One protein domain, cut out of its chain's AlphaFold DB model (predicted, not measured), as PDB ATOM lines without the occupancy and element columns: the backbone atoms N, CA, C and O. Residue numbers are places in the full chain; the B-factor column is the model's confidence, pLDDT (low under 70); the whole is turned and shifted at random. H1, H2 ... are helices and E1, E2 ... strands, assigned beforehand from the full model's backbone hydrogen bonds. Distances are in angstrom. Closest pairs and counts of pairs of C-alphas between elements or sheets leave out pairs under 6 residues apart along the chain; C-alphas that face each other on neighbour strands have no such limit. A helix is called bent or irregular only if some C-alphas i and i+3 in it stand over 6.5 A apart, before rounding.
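AT A GLANCE: This is residues 201 to 244 and 254 to 349 of the 576 residues of an uncharacterized protein of Coraliomargarita sp. CAG:312 (UniProt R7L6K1). A long three-stranded sheet is covered on one face by the helix H5 with H3 beside it, and H2 and H4 pack on H5. H1 and H7 sit at the end of the sheet where E1 and E3 begin, and the irregular H6 stands beside the strands toward the end where E2 begins. The printed part has 140 residues, with seven named helices and three named strands that follow along the chain as H1 H2 H3 H4 H5 E1 E2 E3 H6 H7; the class is mixed, helices and strands, and the sheet is antiparallel in the order E1, E2, E3. It is compact, with a radius of gyration of the C-alphas of 15.0 A and spans of 46 by 36 by 25 A.

HOW THE PARTS SIT: Begin at residues 201 to 207, H1, which only grazes the sheet with residues 202 to 206. Go on to H2, residues 213 to 219, which touches residues 279 to 283 of the hub H5, residues 270 to 283, about perpendicular at 77 degrees; closest are C-alphas 216 and 283, 4.7 A. H3, residues 228 to 235, touches H5 at a shallow tilt of 32 degrees, opposite ways, with C-alphas 233 and 273 closest at 5.0 A. H4, residues 260 to 266, makes a helical hairpin with H5 at a steep tilt of 42 degrees; C-alphas 260 and 276 are closest, 5.1 A apart. Next come E1, residues 288 to 295, E2, residues 298 to 308, and E3, residues 311 to 316: a meander, each strand the antiparallel neighbour of the one before. Look for N 291 and O 302 at 2.9 A between E1 and E2, and for N 305 and O 313 at 3.0 A between E2 and E3. H3 and H5 lie on the same face, two layers, at heights over the sheet of 10.3 A and 8.7 A. H6, residues 320 to 324, stands at the sheet's level, and H7, residues 340 to 347, only grazes the sheet with residues 343 to 347. In H2, H4, H5 and H7 every O i to N i+4 pair is within hydrogen-bond range; H1 has 1 of 3, with 2 of 4 O i to N i+3 pairs, H3 has 2 of 4, and H6 has 0 of 1, with 1 of 2.

IN THESE COORDINATES: Find C-alpha 201 at (581.892, 350.691, 393.225), where H1 begins. H5 runs 20.2 A from C-alpha 270 at (565.680, 374.443, 383.813). E1 spans 23.1 A, E2 32.2 A and E3 13.9 A. H6 is irregular: C-alphas 321 and 324 are 7.1 A apart. H7 ends at C-alpha 347, (578.014, 355.798, 401.095).

THE WHOLE: The C-alphas farthest apart, of Ala 254 and Lys 348, are 48.0 A apart. Residues 245 to 253 are not printed, and C-alphas 244 and 254 are 18.6 A apart across this cut. The link from H6 to H7, residues 325 to 339, is long. Mean pLDDT of the printed part is 88.9, and no printed residue is under 70.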
ATOM      1  N   GLY A 201     583.308 350.302 393.201       90.56
ATOM      2  CA  GLY A 201     581.892 350.691 393.225       90.56
ATOM      3  C   GLY A 201     581.611 352.205 393.293       90.56
ATOM      4  O   GLY A 201     580.517 352.629 392.936       90.56
ATOM      5  N   GLU A 202     582.558 353.041 393.730       91.50
ATOM      6  CA  GLU A 202     582.446 354.506 393.621       91.50
ATOM      7  C   GLU A 202     582.873 354.986 392.226       91.50
ATOM      8  O   GLU A 202     582.243 355.864 391.633       91.50
ATOM      9  N   LEU A 203     583.939 354.388 391.699       94.56
ATOM     10  CA  LEU A 203     584.573 354.750 390.437       94.56
ATOM     11  C   LEU A 203     583.711 354.431 389.208       94.56
ATOM     12  O   LEU A 203     583.801 355.155 388.216       94.56
ATOM     13  N   VAL A 204     582.814 353.439 389.266       94.88
ATOM     14  CA  VAL A 204     581.857 353.196 388.165       94.88
ATOM     15  C   VAL A 204     580.980 354.425 387.880       94.88
ATOM     16  O   VAL A 204     580.634 354.699 386.736       94.88
ATOM     17  N   PHE A 205     580.689 355.251 388.887       93.44
ATOM     18  CA  PHE A 205     579.935 356.495 388.697       93.44
ATOM     19  C   PHE A 205     580.800 357.680 388.236       93.44
ATOM     20  O   PHE A 205     580.248 358.718 387.873       93.44
ATOM     21  N   VAL A 206     582.131 357.550 388.257       94.94
ATOM     22  CA  VAL A 206     583.072 358.526 387.677       94.94
ATOM     23  C   VAL A 206     583.246 358.264 386.185       94.94
ATOM     24  O   VAL A 206     583.156 359.184 385.379       94.94
ATOM     25  N   PHE A 207     583.497 357.004 385.825       95.50
ATOM     26  CA  PHE A 207     583.853 356.610 384.459       95.50
ATOM     27  C   PHE A 207     582.639 356.297 383.577       95.50
ATOM     28  O   PHE A 207     582.742 356.291 382.353       95.50
ATOM     29  N   GLY A 208     581.477 356.055 384.183       92.94
ATOM     30  CA  GLY A 208     580.218 355.743 383.507       92.94
ATOM     31  C   GLY A 208     579.524 356.949 382.875       92.94
ATOM     32  O   GLY A 208     578.351 357.195 383.151       92.94
ATOM     33  N   ILE A 209     580.246 357.733 382.073       93.56
ATOM     34  CA  ILE A 209     579.757 358.980 381.470       93.56
ATOM     35  C   ILE A 209     579.678 358.876 379.943       93.56
ATOM     36  O   ILE A 209     580.362 358.073 379.316       93.56
ATOM     37  N   ALA A 210     578.843 359.719 379.338       91.69
ATOM     38  CA  ALA A 210     578.688 359.808 377.887       91.69
ATOM     39  C   ALA A 210     579.523 360.953 377.288       91.69
ATOM     40  O   ALA A 210     579.744 361.974 377.943       91.69
ATOM     41  N   GLY A 211     579.931 360.811 376.027       87.62
ATOM     42  CA  GLY A 211     580.708 361.790 375.264       87.62
ATOM     43  C   GLY A 211     579.853 362.926 374.684       87.62
ATOM     44  O   GLY A 211     578.741 363.149 375.161       87.62
ATOM     45  N   PRO A 212     580.346 363.689 373.693       89.25
ATOM     46  CA  PRO A 212     581.665 363.561 373.069       89.25
ATOM     47  C   PRO A 212     582.802 364.034 373.990       89.25
ATOM     48  O   PRO A 212     582.622 364.939 374.805       89.25
ATOM     49  N   MET A 213     583.989 363.438 373.841       89.56
ATOM     50  CA  MET A 213     585.143 363.717 374.708       89.56
ATOM     51  C   MET A 213     585.678 365.142 374.577       89.56
ATOM     52  O   MET A 213     586.084 365.731 375.575       89.56
ATOM     53  N   ASP A 214     585.627 365.733 373.384       89.62
ATOM     54  CA  ASP A 214     586.091 367.109 373.164       89.62
ATOM     55  C   ASP A 214     585.262 368.140 373.934       89.62
ATOM     56  O   ASP A 214     585.806 369.100 374.480       89.62
ATOM     57  N   GLU A 215     583.953 367.905 374.058       91.62
ATOM     58  CA  GLU A 215     583.094 368.738 374.896       91.62
ATOM     59  C   GLU A 215     583.504 368.630 376.370       91.62
ATOM     60  O   GLU A 215     583.655 369.649 377.044       91.62
ATOM     61  N   LEU A 216     583.745 367.411 376.865       93.81
ATOM     62  CA  LEU A 216     584.188 367.195 378.243       93.81
ATOM     63  C   LEU A 216     585.556 367.841 378.508       93.81
ATOM     64  O   LEU A 216     585.736 368.477 379.546       93.81
ATOM     65  N   ARG A 217     586.499 367.761 377.558       92.25
ATOM     66  CA  ARG A 217     587.801 368.450 377.644       92.25
ATOM     67  C   ARG A 217     587.625 369.963 377.788       92.25
ATOM     68  O   ARG A 217     588.266 370.561 378.646       92.25
ATOM     69  N   GLY A 218     586.716 370.573 377.025       92.69
ATOM     70  CA  GLY A 218     586.412 372.007 377.121       92.69
ATOM     71  C   GLY A 218     585.770 372.438 378.450       92.69
ATOM     72  O   GLY A 218     585.794 373.621 378.793       92.69
ATOM     73  N   LEU A 219     585.206 371.495 379.210       94.69
ATOM     74  CA  LEU A 219     584.561 371.737 380.506       94.69
ATOM     75  C   LEU A 219     585.457 371.429 381.718       94.69
ATOM     76  O   LEU A 219     585.070 371.760 382.847       94.69
ATOM     77  N   LYS A 220     586.639 370.830 381.516       93.25
ATOM     78  CA  LYS A 220     587.623 370.602 382.585       93.25
ATOM     79  C   LYS A 220     588.078 371.927 383.199       93.25
ATOM     80  O   LYS A 220     588.401 372.887 382.502       93.25
ATOM     81  N   ASN A 221     588.089 371.985 384.526       90.81
ATOM     82  CA  ASN A 221     588.524 373.139 385.298       90.81
ATOM     83  C   ASN A 221     588.815 372.735 386.751       90.81
ATOM     84  O   ASN A 221     587.896 372.479 387.526       90.81
ATOM     85  N   GLU A 222     590.084 372.804 387.153       84.94
ATOM     86  CA  GLU A 222     590.581 372.432 388.492       84.94
ATOM     87  C   GLU A 222     589.898 373.172 389.658       84.94
ATOM     88  O   GLU A 222     589.954 372.746 390.810       84.94
ATOM     89  N   LYS A 223     589.230 374.302 389.391       86.88
ATOM     90  CA  LYS A 223     588.495 375.065 390.413       86.88
ATOM     91  C   LYS A 223     587.116 374.480 390.718       86.88
ATOM     92  O   LYS A 223     586.462 374.942 391.657       86.88
ATOM     93  N   ILE A 224     586.636 373.523 389.923       89.88
ATOM     94  CA  ILE A 224     585.337 372.884 390.122       89.88
ATOM     95  C   ILE A 224     585.449 371.876 391.264       89.88
ATOM     96  O   ILE A 224     586.090 370.839 391.166       89.88
ATOM     97  N   THR A 225     584.779 372.194 392.369       88.94
ATOM     98  CA  THR A 225     584.612 371.295 393.516       88.94
ATOM     99  C   THR A 225     583.191 370.733 393.526       88.94
ATOM    100  O   THR A 225     582.288 371.369 392.972       88.94
ATOM    101  N   PRO A 226     582.921 369.602 394.204       88.44
ATOM    102  CA  PRO A 226     581.587 369.006 394.199       88.44
ATOM    103  C   PRO A 226     580.486 369.969 394.673       88.44
ATOM    104  O   PRO A 226     579.392 370.005 394.123       88.44
ATOM    105  N   PHE A 227     580.760 370.829 395.656       87.69
ATOM    106  CA  PHE A 227     579.780 371.808 396.152       87.69
ATOM    107  C   PHE A 227     579.419 372.908 395.143       87.69
ATOM    108  O   PHE A 227     578.404 373.581 395.314       87.69
ATOM    109  N   ILE A 228     580.225 373.112 394.098       91.25
ATOM    110  CA  ILE A 228     579.919 374.080 393.041       91.25
ATOM    111  C   ILE A 228     578.792 373.569 392.139       91.25
ATOM    112  O   ILE A 228     578.053 374.399 391.616       91.25
ATOM    113  N   ILE A 229     578.585 372.251 392.018       92.38
ATOM    114  CA  ILE A 229     577.553 371.663 391.147       92.38
ATOM    115  C   ILE A 229     576.158 372.229 391.450       92.38
ATOM    116  O   ILE A 229     575.448 372.640 390.535       92.38
ATOM    117  N   GLU A 230     575.802 372.378 392.730       91.00
ATOM    118  CA  GLU A 230     574.534 373.002 393.141       91.00
ATOM    119  C   GLU A 230     574.410 374.463 392.697       91.00
ATOM    120  O   GLU A 230     573.327 374.922 392.349       91.00
ATOM    121  N   LYS A 231     575.519 375.207 392.698       91.94
ATOM    122  CA  LYS A 231     575.540 376.610 392.271       91.94
ATOM    123  C   LYS A 231     575.492 376.741 390.751       91.94
ATOM    124  O   LYS A 231     574.985 377.744 390.256       91.94
ATOM    125  N   LEU A 232     576.010 375.763 390.003       92.50
ATOM    126  CA  LEU A 232     576.015 375.798 388.537       92.50
ATOM    127  C   LEU A 232     574.605 375.756 387.954       92.50
ATOM    128  O   LEU A 232     574.332 376.477 386.999       92.50
ATOM    129  N   THR A 233     573.693 374.991 388.555       86.56
ATOM    130  CA  THR A 233     572.291 374.948 388.104       86.56
ATOM    131  C   THR A 233     571.584 376.298 388.263       86.56
ATOM    132  O   THR A 233     570.635 376.586 387.540       86.56
ATOM    133  N   GLN A 234     572.067 377.153 389.169       88.81
ATOM    134  CA  GLN A 234     571.515 378.484 389.442       88.81
ATOM    135  C   GLN A 234     572.265 379.612 388.718       88.81
ATOM    136  O   GLN A 234     571.719 380.701 388.547       88.81
ATOM    137  N   SER A 235     573.521 379.389 388.319       90.94
ATOM    138  CA  SER A 235     574.371 380.434 387.735       90.94
ATOM    139  C   SER A 235     574.081 380.697 386.257       90.94
ATOM    140  O   SER A 235     574.376 381.785 385.756       90.94
ATOM    141  N   ILE A 236     573.491 379.723 385.560       93.44
ATOM    142  CA  ILE A 236     573.065 379.873 384.171       93.44
ATOM    143  C   ILE A 236     571.779 380.704 384.114       93.44
ATOM    144  O   ILE A 236     570.776 380.392 384.758       93.44
ATOM    145  N   LYS A 237     571.808 381.778 383.317       93.69
ATOM    146  CA  LYS A 237     570.657 382.670 383.129       93.69
ATOM    147  C   LYS A 237     569.491 381.917 382.487       93.69
ATOM    148  O   LYS A 237     569.694 381.045 381.648       93.69
ATOM    149  N   THR A 238     568.267 382.286 382.845       92.12
ATOM    150  CA  THR A 238     567.075 381.786 382.151       92.12
ATOM    151  C   THR A 238     566.981 382.411 380.761       92.12
ATOM    152  O   THR A 238     567.027 383.637 380.644       92.12
ATOM    153  N   ASP A 239     566.810 381.587 379.727       91.75
ATOM    154  CA  ASP A 239     566.490 382.075 378.383       91.75
ATOM    155  C   ASP A 239     565.013 382.487 378.310       91.75
ATOM    156  O   ASP A 239     564.107 381.677 378.105       91.75
ATOM    157  N   THR A 240     564.763 383.781 378.506       89.06
ATOM    158  CA  THR A 240     563.410 384.343 378.516       89.06
ATOM    159  C   THR A 240     562.746 384.341 377.143       89.06
ATOM    160  O   THR A 240     561.519 384.378 377.084       89.06
ATOM    161  N   LYS A 241     563.499 384.253 376.036       89.06
ATOM    162  CA  LYS A 241     562.912 384.193 374.686       89.06
ATOM    163  C   LYS A 241     562.163 382.882 374.456       89.06
ATOM    164  O   LYS A 241     561.180 382.851 373.713       89.06
ATOM    165  N   ARG A 242     562.614 381.811 375.116       90.06
ATOM    166  CA  ARG A 242     562.001 380.479 375.066       90.06
ATOM    167  C   ARG A 242     560.832 380.308 376.038       90.06
ATOM    168  O   ARG A 242     560.213 379.249 376.050       90.06
ATOM    169  N   LEU A 243     560.479 381.350 376.794       86.69
ATOM    170  CA  LEU A 243     559.306 381.383 377.666       86.69
ATOM    171  C   LEU A 243     558.190 382.219 377.022       86.69
ATOM    172  O   LEU A 243     558.186 383.447 377.105       86.69
ATOM    173  N   LYS A 244     557.203 381.561 376.397       79.81
ATOM    174  CA  LYS A 244     555.991 382.221 375.877       79.81
ATOM    175  C   LYS A 244     554.786 381.872 376.746       79.81
ATOM    176  O   LYS A 244     554.111 380.863 376.548       79.81
ATOM    177  N   ALA A 254     569.150 377.080 364.824       85.81
ATOM    178  CA  ALA A 254     569.578 378.142 363.914       85.81
ATOM    179  C   ALA A 254     570.398 379.219 364.634       85.81
ATOM    180  O   ALA A 254     571.281 379.831 364.030       85.81
ATOM    181  N   GLU A 255     570.155 379.439 365.930       83.75
ATOM    182  CA  GLU A 255     571.023 380.311 366.707       83.75
ATOM    183  C   GLU A 255     572.358 379.596 366.993       83.75
ATOM    184  O   GLU A 255     573.375 380.270 367.156       83.75
ATOM    185  N   GLY A 256     572.403 378.266 367.135       88.00
ATOM    186  CA  GLY A 256     573.629 377.476 367.339       88.00
ATOM    187  C   GLY A 256     573.380 376.102 367.981       88.00
ATOM    188  O   GLY A 256     572.325 375.903 368.580       88.00
ATOM    189  N   PRO A 257     574.348 375.163 367.921       92.00
ATOM    190  CA  PRO A 257     574.139 373.784 368.367       92.00
ATOM    191  C   PRO A 257     573.897 373.684 369.878       92.00
ATOM    192  O   PRO A 257     574.456 374.465 370.658       92.00
ATOM    193  N   TYR A 258     573.108 372.691 370.291       93.38
ATOM    194  CA  TYR A 258     572.862 372.385 371.699       93.38
ATOM    195  C   TYR A 258     574.126 371.830 372.372       93.38
ATOM    196  O   TYR A 258     574.426 370.642 372.277       93.38
ATOM    197  N   THR A 259     574.885 372.699 373.043       93.00
ATOM    198  CA  THR A 259     576.112 372.334 373.770       93.00
ATOM    199  C   THR A 259     576.184 373.053 375.119       93.00
ATOM    200  O   THR A 259     575.668 374.171 375.251       93.00
ATOM    201  N   PRO A 260     576.881 372.495 376.126       94.44
ATOM    202  CA  PRO A 260     577.138 373.166 377.399       94.44
ATOM    203  C   PRO A 260     577.765 374.557 377.243       94.44
ATOM    204  O   PRO A 260     577.428 375.478 377.988       94.44
ATOM    205  N   GLU A 261     578.639 374.751 376.255       93.50
ATOM    206  CA  GLU A 261     579.237 376.057 375.970       93.50
ATOM    207  C   GLU A 261     578.180 377.091 375.544       93.50
ATOM    208  O   GLU A 261     578.169 378.219 376.049       93.50
ATOM    209  N   ASN A 262     577.261 376.712 374.652       94.19
ATOM    210  CA  ASN A 262     576.200 377.605 374.193       94.19
ATOM    211  C   ASN A 262     575.139 377.849 375.270       94.19
ATOM    212  O   ASN A 262     574.725 378.997 375.439       94.19
ATOM    213  N   ILE A 263     574.781 376.827 376.055       95.00
ATOM    214  CA  ILE A 263     573.910 376.974 377.233       95.00
ATOM    215  C   ILE A 263     574.517 377.988 378.207       95.00
ATOM    216  O   ILE A 263     573.841 378.905 378.673       95.00
ATOM    217  N   ARG A 264     575.829 377.899 378.468       94.31
ATOM    218  CA  ARG A 264     576.525 378.850 379.341       94.31
ATOM    219  C   ARG A 264     576.476 380.283 378.812       94.31
ATOM    220  O   ARG A 264     576.302 381.215 379.595       94.31
ATOM    221  N   LYS A 265     576.674 380.471 377.505       93.06
ATOM    222  CA  LYS A 265     576.719 381.802 376.873       93.06
ATOM    223  C   LYS A 265     575.341 382.459 376.786       93.06
ATOM    224  O   LYS A 265     575.237 383.669 376.967       93.06
ATOM    225  N   ARG A 266     574.304 381.678 376.481       91.88
ATOM    226  CA  ARG A 266     572.979 382.189 376.082       91.88
ATOM    227  C   ARG A 266     571.926 382.054 377.166       91.88
ATOM    228  O   ARG A 266     570.928 382.767 377.136       91.88
ATOM    229  N   GLY A 267     572.187 381.207 378.152       93.12
ATOM    230  CA  GLY A 267     571.187 380.772 379.105       93.12
ATOM    231  C   GLY A 267     570.436 379.542 378.608       93.12
ATOM    232  O   GLY A 267     570.707 379.006 377.535       93.12
ATOM    233  N   GLY A 268     569.490 379.089 379.419       93.12
ATOM    234  CA  GLY A 268     568.652 377.944 379.094       93.12
ATOM    235  C   GLY A 268     567.438 377.839 380.006       93.12
ATOM    236  O   GLY A 268     567.291 378.608 380.962       93.12
ATOM    237  N   LEU A 269     566.557 376.896 379.693       92.12
ATOM    238  CA  LEU A 269     565.471 376.475 380.576       92.12
ATOM    239  C   LEU A 269     566.016 375.545 381.664       92.12
ATOM    240  O   LEU A 269     567.187 375.172 381.643       92.12
ATOM    241  N   ASP A 270     565.190 375.164 382.634       90.88
ATOM    242  CA  ASP A 270     565.680 374.443 383.813       90.88
ATOM    243  C   ASP A 270     566.354 373.106 383.456       90.88
ATOM    244  O   ASP A 270     567.436 372.822 383.973       90.88
ATOM    245  N   ALA A 271     565.820 372.356 382.485       91.88
ATOM    246  CA  ALA A 271     566.459 371.139 381.975       91.88
ATOM    247  C   ALA A 271     567.865 371.392 381.387       91.88
ATOM    248  O   ALA A 271     568.776 370.598 381.621       91.88
ATOM    249  N   ASP A 272     568.069 372.525 380.704       94.06
ATOM    250  CA  ASP A 272     569.354 372.907 380.102       94.06
ATOM    251  C   ASP A 272     570.393 373.258 381.173       94.06
ATOM    252  O   ASP A 272     571.562 372.884 381.074       94.06
ATOM    253  N   LYS A 273     569.973 373.956 382.236       94.75
ATOM    254  CA  LYS A 273     570.853 374.325 383.359       94.75
ATOM    255  C   LYS A 273     571.313 373.090 384.131       94.75
ATOM    256  O   LYS A 273     572.478 372.994 384.519       94.75
ATOM    257  N   VAL A 274     570.393 372.148 384.343       95.25
ATOM    258  CA  VAL A 274     570.666 370.850 384.971       95.25
ATOM    259  C   VAL A 274     571.606 370.027 384.091       95.25
ATOM    260  O   VAL A 274     572.598 369.500 384.595       95.25
ATOM    261  N   TYR A 275     571.355 369.982 382.779       95.31
ATOM    262  CA  TYR A 275     572.221 369.308 381.811       95.31
ATOM    263  C   TYR A 275     573.638 369.894 381.830       95.31
ATOM    264  O   TYR A 275     574.603 369.158 382.013       95.31
ATOM    265  N   TYR A 276     573.778 371.220 381.757       95.56
ATOM    266  CA  TYR A 276     575.072 371.897 381.852       95.56
ATOM    267  C   TYR A 276     575.839 371.518 383.129       95.56
ATOM    268  O   TYR A 276     577.013 371.154 383.061       95.56
ATOM    269  N   ALA A 277     575.186 371.569 384.295       96.44
ATOM    270  CA  ALA A 277     575.826 371.232 385.565       96.44
ATOM    271  C   ALA A 277     576.282 369.762 385.624       96.44
ATOM    272  O   ALA A 277     577.378 369.492 386.114       96.44
ATOM    273  N   TRP A 278     575.489 368.834 385.082       96.06
ATOM    274  CA  TRP A 278     575.859 367.421 384.964       96.06
ATOM    275  C   TRP A 278     577.079 367.207 384.065       96.06
ATOM    276  O   TRP A 278     578.028 366.534 384.462       96.06
ATOM    277  N   ARG A 279     577.109 367.840 382.886       96.25
ATOM    278  CA  ARG A 279     578.251 367.750 381.961       96.25
ATOM    279  C   ARG A 279     579.532 368.310 382.579       96.25
ATOM    280  O   ARG A 279     580.592 367.705 382.443       96.25
ATOM    281  N   VAL A 280     579.432 369.416 383.321       96.38
ATOM    282  CA  VAL A 280     580.564 369.965 384.087       96.38
ATOM    283  C   VAL A 280     581.008 369.009 385.198       96.38
ATOM    284  O   VAL A 280     582.211 368.862 385.407       96.38
ATOM    285  N   ALA A 281     580.088 368.340 385.898       96.00
ATOM    286  CA  ALA A 281     580.441 367.354 386.923       96.00
ATOM    287  C   ALA A 281     581.233 366.178 386.326       96.00
ATOM    288  O   ALA A 281     582.331 365.878 386.801       96.00
ATOM    289  N   ASN A 282     580.728 365.597 385.232       95.81
ATOM    290  CA  ASN A 282     581.363 364.488 384.517       95.81
ATOM    291  C   ASN A 282     582.778 364.845 384.039       95.81
ATOM    292  O   ASN A 282     583.724 364.100 384.279       95.81
ATOM    293  N   ALA A 283     582.943 366.021 383.424       95.69
ATOM    294  CA  ALA A 283     584.240 366.497 382.940       95.69
ATOM    295  C   ALA A 283     585.293 366.647 384.052       95.69
ATOM    296  O   ALA A 283     586.488 366.555 383.784       95.69
ATOM    297  N   ASN A 284     584.856 366.876 385.293       95.25
ATOM    298  CA  ASN A 284     585.717 367.135 386.447       95.25
ATOM    299  C   ASN A 284     585.759 365.959 387.437       95.25
ATOM    300  O   ASN A 284     586.126 366.147 388.597       95.25
ATOM    301  N   GLY A 285     585.397 364.748 386.995       94.31
ATOM    302  CA  GLY A 285     585.552 363.524 387.787       94.31
ATOM    303  C   GLY A 285     584.679 363.470 389.039       94.31
ATOM    304  O   GLY A 285     585.035 362.805 390.008       94.31
ATOM    305  N   ILE A 286     583.557 364.195 389.049       94.81
ATOM    306  CA  ILE A 286     582.596 364.199 390.154       94.81
ATOM    307  C   ILE A 286     581.469 363.224 389.795       94.81
ATOM    308  O   ILE A 286     580.729 363.519 388.852       94.81
ATOM    309  N   PRO A 287     581.278 362.117 390.543       93.88
ATOM    310  CA  PRO A 287     580.161 361.206 390.320       93.88
ATOM    311  C   PRO A 287     578.834 361.958 390.312       93.88
ATOM    312  O   PRO A 287     578.478 362.611 391.301       93.88
ATOM    313  N   CYS A 288     578.111 361.889 389.197       93.56
ATOM    314  CA  CYS A 288     576.873 362.630 389.018       93.56
ATOM    315  C   CYS A 288     575.889 361.879 388.121       93.56
ATOM    316  O   CYS A 288     576.197 361.487 386.997       93.56
ATOM    317  N   LEU A 289     574.675 361.715 388.630       92.00
ATOM    318  CA  LEU A 289     573.570 361.074 387.946       92.00
ATOM    319  C   LEU A 289     572.558 362.124 387.497       92.00
ATOM    320  O   LEU A 289     572.122 362.962 388.295       92.00
ATOM    321  N   TYR A 290     572.170 362.042 386.229       91.69
ATOM    322  CA  TYR A 290     571.171 362.903 385.613       91.69
ATOM    323  C   TYR A 290     569.812 362.213 385.591       91.69
ATOM    324  O   TYR A 290     569.687 361.082 385.127       91.69
ATOM    325  N   PHE A 291     568.790 362.914 386.064       90.38
ATOM    326  CA  PHE A 291     567.409 362.465 386.020       90.38
ATOM    327  C   PHE A 291     566.649 363.353 385.050       90.38
ATOM    328  O   PHE A 291     566.786 364.576 385.108       90.38
ATOM    329  N   SER A 292     565.822 362.745 384.203       88.38
ATOM    330  CA  SER A 292     564.824 363.482 383.439       88.38
ATOM    331  C   SER A 292     563.544 362.695 383.263       88.38
ATOM    332  O   SER A 292     563.564 361.477 383.099       88.38
ATOM    333  N   GLU A 293     562.432 363.417 383.274       85.06
ATOM    334  CA  GLU A 293     561.115 362.853 383.049       85.06
ATOM    335  C   GLU A 293     560.221 363.860 382.331       85.06
ATOM    336  O   GLU A 293     560.213 365.056 382.643       85.06
ATOM    337  N   ARG A 294     559.466 363.382 381.340       80.94
ATOM    338  CA  ARG A 294     558.560 364.209 380.544       80.94
ATOM    339  C   ARG A 294     557.121 363.929 380.949       80.94
ATOM    340  O   ARG A 294     556.607 362.845 380.702       80.94
ATOM    341  N   THR A 295     556.447 364.930 381.508       75.88
ATOM    342  CA  THR A 295     555.021 364.841 381.854       75.88
ATOM    343  C   THR A 295     554.302 366.154 381.567       75.88
ATOM    344  O   THR A 295     554.871 367.239 381.685       75.88
ATOM    345  N   GLY A 296     553.048 366.067 381.114       70.31
ATOM    346  CA  GLY A 296     552.236 367.244 380.783       70.31
ATOM    347  C   GLY A 296     552.844 368.162 379.711       70.31
ATOM    348  O   GLY A 296     552.547 369.352 379.696       70.31
ATOM    349  N   GLY A 297     553.718 367.636 378.843       71.94
ATOM    350  CA  GLY A 297     554.426 368.411 377.817       71.94
ATOM    351  C   GLY A 297     555.633 369.219 378.317       71.94
ATOM    352  O   GLY A 297     556.265 369.887 377.506       71.94
ATOM    353  N   LYS A 298     555.976 369.139 379.611       80.38
ATOM    354  CA  LYS A 298     557.178 369.741 380.213       80.38
ATOM    355  C   LYS A 298     558.210 368.656 380.534       80.38
ATOM    356  O   LYS A 298     557.845 367.525 380.862       80.38
ATOM    357  N   VAL A 299     559.493 369.004 380.440       85.69
ATOM    358  CA  VAL A 299     560.605 368.159 380.898       85.69
ATOM    359  C   VAL A 299     561.031 368.625 382.286       85.69
ATOM    360  O   VAL A 299     561.330 369.799 382.495       85.69
ATOM    361  N   TYR A 300     561.052 367.700 383.236       89.25
ATOM    362  CA  TYR A 300     561.612 367.907 384.562       89.25
ATOM    363  C   TYR A 300     562.950 367.197 384.645       89.25
ATOM    364  O   TYR A 300     563.023 366.017 384.314       89.25
ATOM    365  N   SER A 301     563.974 367.892 385.133       92.00
ATOM    366  CA  SER A 301     565.301 367.312 385.315       92.00
ATOM    367  C   SER A 301     565.890 367.705 386.664       92.00
ATOM    368  O   SER A 301     565.624 368.794 387.170       92.00
ATOM    369  N   TRP A 302     566.687 366.820 387.258       93.50
ATOM    370  CA  TRP A 302     567.414 367.073 388.506       93.50
ATOM    371  C   TRP A 302     568.669 366.203 388.583       93.50
ATOM    372  O   TRP A 302     568.841 365.281 387.787       93.50
ATOM    373  N   LEU A 303     569.555 366.498 389.537       92.88
ATOM    374  CA  LEU A 303     570.811 365.760 389.711       92.88
ATOM    375  C   LEU A 303     570.904 365.104 391.073       92.88
ATOM    376  O   LEU A 303     570.504 365.688 392.087       92.88
ATOM    377  N   TRP A 304     571.547 363.943 391.092       91.88
ATOM    378  CA  TRP A 304     572.221 363.434 392.280       91.88
ATOM    379  C   TRP A 304     573.726 363.487 392.046       91.88
ATOM    380  O   TRP A 304     574.189 363.235 390.936       91.88
ATOM    381  N   TYR A 305     574.509 363.824 393.066       92.75
ATOM    382  CA  TYR A 305     575.963 363.871 392.923       92.75
ATOM    383  C   TYR A 305     576.687 363.531 394.224       92.75
ATOM    384  O   TYR A 305     576.158 363.733 395.320       92.75
ATOM    385  N   MET A 306     577.916 363.039 394.108       91.00
ATOM    386  CA  MET A 306     578.764 362.722 395.251       91.00
ATOM    387  C   MET A 306     579.538 363.968 395.692       91.00
ATOM    388  O   MET A 306     580.453 364.439 395.021       91.00
ATOM    389  N   SER A 307     579.160 364.527 396.843       88.75
ATOM    390  CA  SER A 307     579.779 365.741 397.390       88.75
ATOM    391  C   SER A 307     581.159 365.498 398.003       88.75
ATOM    392  O   SER A 307     581.997 366.399 398.040       88.75
ATOM    393  N   ARG A 308     581.372 364.280 398.500       83.56
ATOM    394  CA  ARG A 308     582.612 363.717 399.052       83.56
ATOM    395  C   ARG A 308     582.528 362.196 398.892       83.56
ATOM    396  O   ARG A 308     581.397 361.719 398.815       83.56
ATOM    397  N   PRO A 309     583.641 361.444 398.915       82.25
ATOM    398  CA  PRO A 309     583.624 359.978 398.857       82.25
ATOM    399  C   PRO A 309     582.543 359.382 399.768       82.25
ATOM    400  O   PRO A 309     582.435 359.749 400.941       82.25
ATOM    401  N   GLY A 310     581.673 358.565 399.181       78.62
ATOM    402  CA  GLY A 310     580.455 358.025 399.780       78.62
ATOM    403  C   GLY A 310     579.272 358.995 399.989       78.62
ATOM    404  O   GLY A 310     578.119 358.577 399.960       78.62
ATOM    405  N   ILE A 311     579.464 360.298 400.177       83.81
ATOM    406  CA  ILE A 311     578.371 361.215 400.550       83.81
ATOM    407  C   ILE A 311     577.643 361.760 399.317       83.81
ATOM    408  O   ILE A 311     578.047 362.770 398.728       83.81
ATOM    409  N   TRP A 312     576.511 361.137 398.993       88.12
ATOM    410  CA  TRP A 312     575.598 361.567 397.936       88.12
ATOM    411  C   TRP A 312     574.639 362.665 398.399       88.12
ATOM    412  O   TRP A 312     574.046 362.593 399.476       88.12
ATOM    413  N   LYS A 313     574.457 363.672 397.548       90.00
ATOM    414  CA  LYS A 313     573.380 364.651 397.646       90.00
ATOM    415  C   LYS A 313     572.359 364.396 396.553       90.00
ATOM    416  O   LYS A 313     572.723 364.214 395.392       90.00
ATOM    417  N   THR A 314     571.093 364.401 396.945       87.88
ATOM    418  CA  THR A 314     569.952 364.101 396.081       87.88
ATOM    419  C   THR A 314     569.086 365.344 395.869       87.88
ATOM    420  O   THR A 314     569.199 366.321 396.608       87.88
ATOM    421  N   ASP A 315     568.216 365.303 394.859       87.81
ATOM    422  CA  ASP A 315     567.211 366.339 394.552       87.81
ATOM    423  C   ASP A 315     567.764 367.736 394.216       87.81
ATOM    424  O   ASP A 315     567.117 368.760 394.452       87.81
ATOM    425  N   ILE A 316     568.951 367.806 393.610       92.06
ATOM    426  CA  ILE A 316     569.543 369.084 393.215       92.06
ATOM    427  C   ILE A 316     568.809 369.657 392.006       92.06
ATOM    428  O   ILE A 316     568.686 368.993 390.979       92.06
ATOM    429  N   ALA A 317     568.364 370.912 392.136       91.25
ATOM    430  CA  ALA A 317     567.574 371.639 391.138       91.25
ATOM    431  C   ALA A 317     566.229 370.977 390.780       91.25
ATOM    432  O   ALA A 317     565.641 371.282 389.746       91.25
ATOM    433  N   ARG A 318     565.713 370.105 391.654       91.69
ATOM    434  CA  ARG A 318     564.427 369.445 391.443       91.69
ATOM    435  C   ARG A 318     563.264 370.422 391.615       91.69
ATOM    436  O   ARG A 318     563.050 370.960 392.704       91.69
ATOM    437  N   ASP A 319     562.500 370.613 390.542       88.88
ATOM    438  CA  ASP A 319     561.272 371.414 390.540       88.88
ATOM    439  C   ASP A 319     560.285 370.876 391.603       88.88
ATOM    440  O   ASP A 319     560.087 369.658 391.694       88.88
ATOM    441  N   PRO A 320     559.643 371.733 392.421       86.69
ATOM    442  CA  PRO A 320     558.616 371.305 393.370       86.69
ATOM    443  C   PRO A 320     557.496 370.454 392.757       86.69
ATOM    444  O   PRO A 320     557.018 369.536 393.424       86.69
ATOM    445  N   ALA A 321     557.109 370.716 391.504       82.19
ATOM    446  CA  ALA A 321     556.110 369.935 390.774       82.19
ATOM    447  C   ALA A 321     556.617 368.536 390.377       82.19
ATOM    448  O   ALA A 321     555.815 367.636 390.165       82.19
ATOM    449  N   ALA A 322     557.936 368.323 390.339       84.31
ATOM    450  CA  ALA A 322     558.551 367.029 390.054       84.31
ATOM    451  C   ALA A 322     558.735 366.153 391.303       84.31
ATOM    452  O   ALA A 322     559.296 365.063 391.203       84.31
ATOM    453  N   LYS A 323     558.322 366.592 392.503       82.50
ATOM    454  CA  LYS A 323     558.511 365.823 393.753       82.50
ATOM    455  C   LYS A 323     557.726 364.507 393.802       82.50
ATOM    456  O   LYS A 323     558.093 363.632 394.580       82.50
ATOM    457  N   SER A 324     556.682 364.373 392.986       76.06
ATOM    458  CA  SER A 324     555.888 363.149 392.823       76.06
ATOM    459  C   SER A 324     556.397 362.219 391.713       76.06
ATOM    460  O   SER A 324     555.798 361.169 391.498       76.06
ATOM    461  N   LEU A 325     557.481 362.587 391.019       79.81
ATOM    462  CA  LEU A 325     558.105 361.788 389.959       79.81
ATOM    463  C   LEU A 325     559.231 360.931 390.543       79.81
ATOM    464  O   LEU A 325     560.064 361.447 391.281       79.81
ATOM    465  N   TYR A 326     559.288 359.633 390.269       78.06
ATOM    466  CA  TYR A 326     560.271 358.751 390.911       78.06
ATOM    467  C   TYR A 326     561.101 357.957 389.902       78.06
ATOM    468  O   TYR A 326     561.644 356.901 390.245       78.06
ATOM    469  N   GLY A 327     561.247 358.489 388.683       74.00
ATOM    470  CA  GLY A 327     562.207 358.006 387.700       74.00
ATOM    471  C   GLY A 327     563.614 357.832 388.286       74.00
ATOM    472  O   GLY A 327     564.033 358.548 389.201       74.00
ATOM    473  N   ARG A 328     564.347 356.846 387.760       79.62
ATOM    474  CA  ARG A 328     565.704 356.498 388.198       79.62
ATOM    475  C   ARG A 328     566.646 356.440 386.998       79.62
ATOM    476  O   ARG A 328     566.262 355.876 385.978       79.62
ATOM    477  N   PRO A 329     567.869 356.979 387.113       85.56
ATOM    478  CA  PRO A 329     568.904 356.823 386.112       85.56
ATOM    479  C   PRO A 329     569.365 355.373 386.096       85.56
ATOM    480  O   PRO A 329     569.201 354.635 387.075       85.56
ATOM    481  N   LEU A 330     570.010 354.996 385.002       89.19
ATOM    482  CA  LEU A 330     570.707 353.724 384.934       89.19
ATOM    483  C   LEU A 330     572.016 353.797 385.726       89.19
ATOM    484  O   LEU A 330     572.728 354.802 385.690       89.19
ATOM    485  N   ASN A 331     572.322 352.718 386.434       91.75
ATOM    486  CA  ASN A 331     573.644 352.435 386.954       91.75
ATOM    487  C   ASN A 331     574.545 352.107 385.750       91.75
ATOM    488  O   ASN A 331     574.192 351.209 384.986       91.75
ATOM    489  N   PRO A 332     575.669 352.815 385.552       92.62
ATOM    490  CA  PRO A 332     576.516 352.620 384.377       92.62
ATOM    491  C   PRO A 332     577.234 351.268 384.339       92.62
ATOM    492  O   PRO A 332     577.721 350.886 383.289       92.62
ATOM    493  N   GLN A 333     577.317 350.553 385.462       94.06
ATOM    494  CA  GLN A 333     577.848 349.192 385.490       94.06
ATOM    495  C   GLN A 333     576.805 348.184 384.990       94.06
ATOM    496  O   GLN A 333     577.074 347.372 384.124       94.06
ATOM    497  N   THR A 334     575.579 348.242 385.521       92.88
ATOM    498  CA  THR A 334     574.581 347.178 385.291       92.88
ATOM    499  C   THR A 334     573.549 347.504 384.217       92.88
ATOM    500  O   THR A 334     572.724 346.657 383.871       92.88
ATOM    501  N   TRP A 335     573.505 348.759 383.766       92.06
ATOM    502  CA  TRP A 335     572.474 349.317 382.887       92.06
ATOM    503  C   TRP A 335     571.034 349.124 383.390       92.06
ATOM    504  O   TRP A 335     570.071 349.201 382.627       92.06
ATOM    505  N   LYS A 336     570.870 348.913 384.702       90.44
ATOM    506  CA  LYS A 336     569.581 348.868 385.405       90.44
ATOM    507  C   LYS A 336     569.386 350.131 386.225       90.44
ATOM    508  O   LYS A 336     570.351 350.807 386.562       90.44
ATOM    509  N   ASN A 337     568.140 350.445 386.572       87.88
ATOM    510  CA  ASN A 337     567.842 351.573 387.455       87.88
ATOM    511  C   ASN A 337     568.669 351.490 388.743       87.88
ATOM    512  O   ASN A 337     568.666 350.450 389.399       87.88
ATOM    513  N   VAL A 338     569.323 352.592 389.116       87.56
ATOM    514  CA  VAL A 338     570.089 352.684 390.365       87.56
ATOM    515  C   VAL A 338     569.177 352.365 391.547       87.56
ATOM    516  O   VAL A 338     568.142 353.015 391.739       87.56
ATOM    517  N   GLU A 339     569.551 351.378 392.360       85.38
ATOM    518  CA  GLU A 339     568.832 351.062 393.591       85.38
ATOM    519  C   GLU A 339     569.256 352.018 394.712       85.38
ATOM    520  O   GLU A 339     570.361 352.561 394.727       85.38
ATOM    521  N   LEU A 340     568.366 352.267 395.679       79.62
ATOM    522  CA  LEU A 340     568.715 353.157 396.790       79.62
ATOM    523  C   LEU A 340     569.817 352.528 397.656       79.62
ATOM    524  O   LEU A 340     570.705 353.234 398.143       79.62
ATOM    525  N   SER A 341     569.785 351.202 397.830       81.75
ATOM    526  CA  SER A 341     570.844 350.487 398.538       81.75
ATOM    527  C   SER A 341     572.203 350.617 397.857       81.75
ATOM    528  O   SER A 341     573.180 350.758 398.586       81.75
ATOM    529  N   ASP A 342     572.281 350.659 396.519       78.06
ATOM    530  CA  ASP A 342     573.548 350.818 395.792       78.06
ATOM    531  C   ASP A 342     574.286 352.068 396.278       78.06
ATOM    532  O   ASP A 342     575.461 352.007 396.640       78.06
ATOM    533  N   LEU A 343     573.567 353.189 396.385       80.06
ATOM    534  CA  LEU A 343     574.133 354.461 396.829       80.06
ATOM    535  C   LEU A 343     574.360 354.508 398.339       80.06
ATOM    536  O   LEU A 343     575.381 355.025 398.784       80.06
ATOM    537  N   LEU A 344     573.442 353.972 399.151       79.62
ATOM    538  CA  LEU A 344     573.589 354.008 400.610       79.62
ATOM    539  C   LEU A 344     574.700 353.080 401.110       79.62
ATOM    540  O   LEU A 344     575.439 353.441 402.026       79.62
ATOM    541  N   LEU A 345     574.847 351.899 400.519       77.00
ATOM    542  CA  LEU A 345     575.919 350.964 400.846       77.00
ATOM    543  C   LEU A 345     577.265 351.443 400.295       77.00
ATOM    544  O   LEU A 345     578.282 351.298 400.986       77.00
ATOM    545  N   CYS A 346     577.271 352.074 399.115       77.25
ATOM    546  CA  CYS A 346     578.413 352.846 398.627       77.25
ATOM    547  C   CYS A 346     578.776 353.960 399.625       77.25
ATOM    548  O   CYS A 346     579.939 354.082 400.002       77.25
ATOM    549  N   SER A 347     577.784 354.681 400.168       71.00
ATOM    550  CA  SER A 347     578.014 355.798 401.095       71.00
ATOM    551  C   SER A 347     578.738 355.421 402.372       71.00
ATOM    552  O   SER A 347     579.551 356.178 402.903       71.00
ATOM    553  N   LYS A 348     578.461 354.213 402.848       73.81
ATOM    554  CA  LYS A 348     579.051 353.656 404.058       73.81
ATOM    555  C   LYS A 348     580.388 352.997 403.810       73.81
ATOM    556  O   LYS A 348     581.021 352.584 404.778       73.81
ATOM    557  N   ARG A 349     580.780 352.851 402.536       78.69
ATOM    558  CA  ARG A 349     582.009 352.169 402.137       78.69
ATOM    559  C   ARG A 349     582.116 350.816 402.861       78.69
ATOM    560  O   ARG A 349     583.164 350.416 403.353       78.69
TER     561      ARG A 349